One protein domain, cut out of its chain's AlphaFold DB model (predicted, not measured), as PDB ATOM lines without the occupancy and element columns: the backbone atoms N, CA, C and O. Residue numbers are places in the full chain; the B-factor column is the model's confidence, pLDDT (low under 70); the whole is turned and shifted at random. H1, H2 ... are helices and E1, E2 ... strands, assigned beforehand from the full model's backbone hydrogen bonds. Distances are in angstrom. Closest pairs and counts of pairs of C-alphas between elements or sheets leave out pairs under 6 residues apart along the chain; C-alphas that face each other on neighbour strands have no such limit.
ATOM      1  N   ASP A   2      36.586 -24.768 -39.615       80.50
ATOM      2  CA  ASP A   2      37.333 -23.521 -39.823       80.50
ATOM      3  C   ASP A   2      38.243 -23.681 -41.041       80.50
ATOM      4  O   ASP A   2      38.964 -24.674 -41.127       80.50
ATOM      5  N   ASP A   3      38.181 -22.744 -41.984       76.56
ATOM      6  CA  ASP A   3      39.023 -22.719 -43.183       76.56
ATOM      7  C   ASP A   3      40.463 -22.273 -42.889       76.56
ATOM      8  O   ASP A   3      41.340 -22.454 -43.730       76.56
ATOM      9  N   HIS A   4      40.730 -21.783 -41.675       74.50
ATOM     10  CA  HIS A   4      42.078 -21.515 -41.168       74.50
ATOM     11  C   HIS A   4      42.742 -22.752 -40.542       74.50
ATOM     12  O   HIS A   4      43.892 -22.676 -40.107       74.50
ATOM     13  N   TYR A   5      42.045 -23.890 -40.437       76.00
ATOM     14  CA  TYR A   5      42.680 -25.129 -39.987       76.00
ATOM     15  C   TYR A   5      43.632 -25.696 -41.044       76.00
ATOM     16  O   TYR A   5      43.371 -25.548 -42.238       76.00
ATOM     17  N   PRO A   6      44.701 -26.408 -40.625       76.50
ATOM     18  CA  PRO A   6      45.553 -27.123 -41.564       76.50
ATOM     19  C   PRO A   6      44.734 -28.086 -42.424       76.50
ATOM     20  O   PRO A   6      43.798 -28.729 -41.937       76.50
ATOM     21  N   GLU A   7      45.097 -28.211 -43.697       81.94
ATOM     22  CA  GLU A   7      44.329 -29.008 -44.654       81.94
ATOM     23  C   GLU A   7      44.167 -30.464 -44.199       81.94
ATOM     24  O   GLU A   7      43.061 -30.998 -44.237       81.94
ATOM     25  N   GLU A   8      45.213 -31.080 -43.642       78.62
ATOM     26  CA  GLU A   8      45.151 -32.447 -43.110       78.62
ATOM     27  C   GLU A   8      44.078 -32.624 -42.028       78.62
ATOM     28  O   GLU A   8      43.382 -33.643 -41.984       78.62
ATOM     29  N   ARG A   9      43.893 -31.613 -41.173       81.69
ATOM     30  CA  ARG A   9      42.854 -31.614 -40.140       81.69
ATOM     31  C   ARG A   9      41.465 -31.576 -40.766       81.69
ATOM     32  O   ARG A   9      40.580 -32.309 -40.326       81.69
ATOM     33  N   ILE A  10      41.274 -30.756 -41.792       85.75
ATOM     34  CA  ILE A  10      39.996 -30.662 -42.500       85.75
ATOM     35  C   ILE A  10      39.706 -31.974 -43.240       85.75
ATOM     36  O   ILE A  10      38.608 -32.519 -43.103       85.75
ATOM     37  N   GLN A  11      40.703 -32.552 -43.917       87.19
ATOM     38  CA  GLN A  11      40.594 -33.856 -44.579       87.19
ATOM     39  C   GLN A  11      40.243 -34.978 -43.601       87.19
ATOM     40  O   GLN A  11      39.372 -35.805 -43.884       87.19
ATOM     41  N   TYR A  12      40.871 -34.994 -42.422       86.75
ATOM     42  CA  TYR A  12      40.526 -35.932 -41.359       86.75
ATOM     43  C   TYR A  12      39.051 -35.808 -40.964       86.75
ATOM     44  O   TYR A  12      38.331 -36.808 -40.959       86.75
ATOM     45  N   MET A  13      38.586 -34.586 -40.681       89.62
ATOM     46  CA  MET A  13      37.201 -34.342 -40.272       89.62
ATOM     47  C   MET A  13      36.204 -34.759 -41.360       89.62
ATOM     48  O   MET A  13      35.183 -35.360 -41.033       89.62
ATOM     49  N   LEU A  14      36.493 -34.480 -42.637       91.75
ATOM     50  CA  LEU A  14      35.662 -34.885 -43.778       91.75
ATOM     51  C   LEU A  14      35.587 -36.409 -43.913       91.75
ATOM     52  O   LEU A  14      34.499 -36.965 -44.076       91.75
ATOM     53  N   LYS A  15      36.732 -37.091 -43.797       91.69
ATOM     54  CA  LYS A  15      36.816 -38.553 -43.881       91.69
ATOM     55  C   LYS A  15      36.089 -39.245 -42.729       91.69
ATOM     56  O   LYS A  15      35.494 -40.304 -42.945       91.69
ATOM     57  N   ASP A  16      36.145 -38.666 -41.533       92.75
ATOM     58  CA  ASP A  16      35.476 -39.197 -40.348       92.75
ATOM     59  C   ASP A  16      33.956 -38.955 -40.400       92.75
ATOM     60  O   ASP A  16      33.179 -39.907 -40.294       92.75
ATOM     61  N   CYS A  17      33.499 -37.722 -40.673       93.06
ATOM     62  CA  CYS A  17      32.059 -37.431 -40.676       93.06
ATOM     63  C   CYS A  17      31.311 -37.789 -41.959       93.06
ATOM     64  O   CYS A  17      30.090 -37.942 -41.902       93.06
ATOM     65  N   LYS A  18      32.012 -37.944 -43.090       92.81
ATOM     66  CA  LYS A  18      31.448 -38.308 -44.402       92.81
ATOM     67  C   LYS A  18      30.187 -37.495 -44.730       92.81
ATOM     68  O   LYS A  18      29.093 -38.060 -44.849       92.81
ATOM     69  N   PRO A  19      30.304 -36.158 -44.824       93.62
ATOM     70  CA  PRO A  19      29.145 -35.301 -44.981       93.62
ATOM     71  C   PRO A  19      28.456 -35.585 -46.317       93.62
ATOM     72  O   PRO A  19      29.099 -35.822 -47.336       93.62
ATOM     73  N   LYS A  20      27.120 -35.522 -46.323       94.38
ATOM     74  CA  LYS A  20      26.346 -35.653 -47.566       94.38
ATOM     75  C   LYS A  20      26.536 -34.456 -48.493       94.38
ATOM     76  O   LYS A  20      26.417 -34.616 -49.699       94.38
ATOM     77  N   ILE A  21      26.742 -33.274 -47.916       93.38
ATOM     78  CA  ILE A  21      26.944 -32.005 -48.611       93.38
ATOM     79  C   ILE A  21      27.894 -31.158 -47.761       93.38
ATOM     80  O   ILE A  21      27.766 -31.142 -46.534       93.38
ATOM     81  N   VAL A  22      28.811 -30.443 -48.408       92.25
ATOM     82  CA  VAL A  22      29.670 -29.420 -47.806       92.25
ATOM     83  C   VAL A  22      29.187 -28.044 -48.265       92.25
ATOM     84  O   VAL A  22      29.080 -27.795 -49.465       92.25
ATOM     85  N   LEU A  23      28.871 -27.164 -47.313       91.62
ATOM     86  CA  LEU A  23      28.503 -25.773 -47.585       91.62
ATOM     87  C   LEU A  23      29.758 -24.900 -47.556       91.62
ATOM     88  O   LEU A  23      30.516 -24.976 -46.588       91.62
ATOM     89  N   VAL A  24      29.967 -24.077 -48.584       89.56
ATOM     90  CA  VAL A  24      31.169 -23.236 -48.725       89.56
ATOM     91  C   VAL A  24      30.784 -21.780 -48.972       89.56
ATOM     92  O   VAL A  24      29.819 -21.525 -49.685       89.56
ATOM     93  N   ASN A  25      31.510 -20.835 -48.365       82.75
ATOM     94  CA  ASN A  25      31.247 -19.385 -48.447       82.75
ATOM     95  C   ASN A  25      32.489 -18.575 -48.881       82.75
ATOM     96  O   ASN A  25      32.565 -17.363 -48.694       82.75
ATOM     97  N   SER A  26      33.502 -19.243 -49.420       69.94
ATOM     98  CA  SER A  26      34.758 -18.635 -49.855       69.94
ATOM     99  C   SER A  26      35.343 -19.440 -51.012       69.94
ATOM    100  O   SER A  26      34.905 -20.561 -51.283       69.94
ATOM    101  N   ASP A  27      36.326 -18.865 -51.704       68.75
ATOM    102  CA  ASP A  27      37.139 -19.599 -52.676       68.75
ATOM    103  C   ASP A  27      38.086 -20.520 -51.900       68.75
ATOM    104  O   ASP A  27      39.244 -20.200 -51.627       68.75
ATOM    105  N   ILE A  28      37.526 -21.636 -51.440       67.19
ATOM    106  CA  ILE A  28      38.214 -22.603 -50.598       67.19
ATOM    107  C   ILE A  28      39.369 -23.226 -51.389       67.19
ATOM    108  O   ILE A  28      39.164 -23.825 -52.441       67.19
ATOM    109  N   LYS A  29      40.586 -23.118 -50.844       68.69
ATOM    110  CA  LYS A  29      41.810 -23.745 -51.381       68.69
ATOM    111  C   LYS A  29      42.020 -25.192 -50.907       68.69
ATOM    112  O   LYS A  29      43.114 -25.715 -51.051       68.69
ATOM    113  N   ILE A  30      40.999 -25.800 -50.310       73.56
ATOM    114  CA  ILE A  30      41.039 -27.156 -49.751       73.56
ATOM    115  C   ILE A  30      40.506 -28.133 -50.795       73.56
ATOM    116  O   ILE A  30      39.476 -27.867 -51.420       73.56
ATOM    117  N   ASP A  31      41.164 -29.280 -50.949       80.25
ATOM    118  CA  ASP A  31      40.694 -30.334 -51.844       80.25
ATOM    119  C   ASP A  31      39.399 -30.977 -51.320       80.25
ATOM    120  O   ASP A  31      39.386 -31.781 -50.391       80.25
ATOM    121  N   LEU A  32      38.269 -30.630 -51.928       83.81
ATOM    122  CA  LEU A  32      36.963 -31.205 -51.602       83.81
ATOM    123  C   LEU A  32      36.539 -32.298 -52.599       83.81
ATOM    124  O   LEU A  32      35.356 -32.659 -52.650       83.81
ATOM    125  N   CYS A  33      37.472 -32.833 -53.399       77.44
ATOM    126  CA  CYS A  33      37.181 -33.884 -54.369       77.44
ATOM    127  C   CYS A  33      36.465 -35.077 -53.719       77.44
ATOM    128  O   CYS A  33      36.891 -35.633 -52.709       77.44
ATOM    129  N   GLY A  34      35.356 -35.497 -54.333       83.44
ATOM    130  CA  GLY A  34      34.559 -36.637 -53.875       83.44
ATOM    131  C   GLY A  34      33.411 -36.300 -52.919       83.44
ATOM    132  O   GLY A  34      32.616 -37.192 -52.622       83.44
ATOM    133  N   TYR A  35      33.256 -35.041 -52.496       89.62
ATOM    134  CA  TYR A  35      32.100 -34.594 -51.713       89.62
ATOM    135  C   TYR A  35      31.177 -33.690 -52.541       89.62
ATOM    136  O   TYR A  35      31.659 -32.871 -53.322       89.62
ATOM    137  N   PRO A  36      29.843 -33.785 -52.385       90.50
ATOM    138  CA  PRO A  36      28.932 -32.804 -52.965       90.50
ATOM    139  C   PRO A  36      29.130 -31.432 -52.312       90.50
ATOM    140  O   PRO A  36      29.025 -31.304 -51.092       90.50
ATOM    141  N   ILE A  37      29.394 -30.407 -53.120       90.56
ATOM    142  CA  ILE A  37      29.646 -29.037 -52.658       90.56
ATOM    143  C   ILE A  37      28.457 -28.155 -53.034       90.56
ATOM    144  O   ILE A  37      27.958 -28.225 -54.158       90.56
ATOM    145  N   LEU A  38      28.022 -27.313 -52.099       90.06
ATOM    146  CA  LEU A  38      27.064 -26.243 -52.348       90.06
ATOM    147  C   LEU A  38      27.699 -24.906 -51.956       90.06
ATOM    148  O   LEU A  38      27.925 -24.644 -50.773       90.06
ATOM    149  N   ASP A  39      27.986 -24.069 -52.953       89.31
ATOM    150  CA  ASP A  39      28.460 -22.702 -52.731       89.31
ATOM    151  C   ASP A  39      27.283 -21.812 -52.331       89.31
ATOM    152  O   ASP A  39      26.351 -21.606 -53.110       89.31
ATOM    153  N   VAL A  40      27.315 -21.290 -51.105       90.44
ATOM    154  CA  VAL A  40      26.236 -20.443 -50.583       90.44
ATOM    155  C   VAL A  40      26.252 -19.034 -51.181       90.44
ATOM    156  O   VAL A  40      25.305 -18.280 -50.970       90.44
ATOM    157  N   ARG A  41      27.280 -18.664 -51.952       88.94
ATOM    158  CA  ARG A  41      27.330 -17.408 -52.720       88.94
ATOM    159  C   ARG A  41      26.580 -17.524 -54.048       88.94
ATOM    160  O   ARG A  41      26.195 -16.509 -54.627       88.94
ATOM    161  N   ASP A  42      26.348 -18.745 -54.531       88.81
ATOM    162  CA  ASP A  42      25.574 -18.981 -55.744       88.81
ATOM    163  C   ASP A  42      24.086 -18.734 -55.469       88.81
ATOM    164  O   ASP A  42      23.442 -19.448 -54.697       88.81
ATOM    165  N   CYS A  43      23.498 -17.738 -56.135       85.12
ATOM    166  CA  CYS A  43      22.083 -17.400 -55.975       85.12
ATOM    167  C   CYS A  43      21.145 -18.574 -56.305       85.12
ATOM    168  O   CYS A  43      20.034 -18.644 -55.777       85.12
ATOM    169  N   ARG A  44      21.593 -19.537 -57.123       86.81
ATOM    170  CA  ARG A  44      20.829 -20.748 -57.453       86.81
ATOM    171  C   ARG A  44      20.639 -21.661 -56.240       86.81
ATOM    172  O   ARG A  44      19.615 -22.344 -56.174       86.81
ATOM    173  N   ALA A  45      21.556 -21.625 -55.266       85.38
ATOM    174  CA  ALA A  45      21.444 -22.362 -54.005       85.38
ATOM    175  C   ALA A  45      20.258 -21.893 -53.141       85.38
ATOM    176  O   ALA A  45      19.779 -22.643 -52.293       85.38
ATOM    177  N   TRP A  46      19.748 -20.682 -53.389       87.50
ATOM    178  CA  TRP A  46      18.679 -20.042 -52.615       87.50
ATOM    179  C   TRP A  46      17.319 -20.051 -53.324       87.50
ATOM    180  O   TRP A  46      16.423 -19.273 -52.996       87.50
ATOM    181  N   THR A  47      17.145 -20.932 -54.307       84.88
ATOM    182  CA  THR A  47      15.870 -21.111 -55.011       84.88
ATOM    183  C   THR A  47      15.004 -22.167 -54.309       84.88
ATOM    184  O   THR A  47      15.513 -23.162 -53.799       84.88
ATOM    185  N   GLY A  48      13.680 -21.973 -54.261       83.81
ATOM    186  CA  GLY A  48      12.746 -22.966 -53.711       83.81
ATOM    187  C   GLY A  48      11.774 -22.427 -52.660       83.81
ATOM    188  O   GLY A  48      11.314 -21.290 -52.731       83.81
ATOM    189  N   ILE A  49      11.384 -23.293 -51.718       85.31
ATOM    190  CA  ILE A  49      10.352 -23.010 -50.710       85.31
ATOM    191  C   ILE A  49      10.916 -22.084 -49.626       85.31
ATOM    192  O   ILE A  49      11.838 -22.458 -48.913       85.31
ATOM    193  N   THR A  50      10.303 -20.913 -49.450       87.75
ATOM    194  CA  THR A  50      10.653 -19.928 -48.404       87.75
ATOM    195  C   THR A  50       9.881 -20.115 -47.094       87.75
ATOM    196  O   THR A  50      10.146 -19.436 -46.106       87.75
ATOM    197  N   LYS A  51       8.897 -21.021 -47.073       88.62
ATOM    198  CA  LYS A  51       8.129 -21.373 -45.870       88.62
ATOM    199  C   LYS A  51       8.921 -22.342 -44.994       88.62
ATOM    200  O   LYS A  51       9.681 -23.162 -45.504       88.62
ATOM    201  N   ASN A  52       8.647 -22.316 -43.690       88.69
ATOM    202  CA  ASN A  52       9.195 -23.294 -42.754       88.69
ATOM    203  C   ASN A  52       8.926 -24.725 -43.234       88.69
ATOM    204  O   ASN A  52       7.794 -25.087 -43.574       88.69
ATOM    205  N   ILE A  53       9.976 -25.544 -43.234       89.94
ATOM    206  CA  ILE A  53       9.870 -26.962 -43.560       89.94
ATOM    207  C   ILE A  53       9.019 -27.689 -42.502       89.94
ATOM    208  O   ILE A  53       9.073 -27.335 -41.320       89.94
ATOM    209  N   PRO A  54       8.247 -28.728 -42.878       87.50
ATOM    210  CA  PRO A  54       7.523 -29.537 -41.906       87.50
ATOM    211  C   PRO A  54       8.481 -30.111 -40.857       87.50
ATOM    212  O   PRO A  54       9.536 -30.649 -41.204       87.50
ATOM    213  N   ARG A  55       8.110 -30.031 -39.574       86.06
ATOM    214  CA  ARG A  55       8.926 -30.560 -38.475       86.06
ATOM    215  C   ARG A  55       9.028 -32.083 -38.587       86.06
ATOM    216  O   ARG A  55       8.101 -32.799 -38.229       86.06
ATOM    217  N   ARG A  56      10.166 -32.564 -39.090       86.06
ATOM    218  CA  ARG A  56      10.495 -33.997 -39.211       86.06
ATOM    219  C   ARG A  56      11.508 -34.479 -38.168       86.06
ATOM    220  O   ARG A  56      11.679 -35.683 -38.017       86.06
ATOM    221  N   CYS A  57      12.158 -33.560 -37.451       88.88
ATOM    222  CA  CYS A  57      13.149 -33.881 -36.425       88.88
ATOM    223  C   CYS A  57      12.498 -34.111 -35.053       88.88
ATOM    224  O   CYS A  57      11.651 -33.325 -34.610       88.88
TER     225      CYS A  57
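Overview. This is residues 2 to 57 of the 839 residues of the protein "Amino acid adenylation enzyme/thioester reductase family protein" of Clostridium putrefaciens (UniProt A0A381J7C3). What shape is it? With little regular structure, H1, the short pair E1 and E2 and the loop of residues 25 to 36 make a small body, from which residues 43 to 57 stick out as an arm. What builds it? Its 56 printed residues hold H1, parallel strands E1 and E2, then H2; the class is mixed, with 21 residues in named elements. It is loose, with a radius of gyration of the C-alphas of 14.0 A and spans of 39 by 26 by 20 A.

Arrangement. What leads to the strands? H1, residues 7 to 17, has every O i to N i+4 pair within hydrogen-bond range; a tight link joins it to E1, residues 22 to 24. How do strands pair? E2, residues 37 to 39, is parallel to E1 at 25 degrees; N 38 and O 22, 2.9 A apart, are within hydrogen-bond range. Where is H2? H2, residues 43 to 46, too short for O i to N i+4 pairs, is apart from H1 and E1; its closest C-alpha pair with E2 is Leu 38 and Ala 45, 7.0 A.

Along the chain. Where does H1 begin? C-alpha 7 is at (44.329, -29.008, -44.654), and H1 is 15.4 A from first to last C-alpha. Where does H2 end? C-alpha 46 is at (18.679, -20.042, -52.615).

Size, cuts and confidence. How far does it reach? The two C-alphas farthest apart, Glu 8 and Lys 51, are 38.7 A apart. Any cut or low confidence? The printed part has no cut; E1 to E2 is a long link, and residues 26 to 29 are under pLDDT 70.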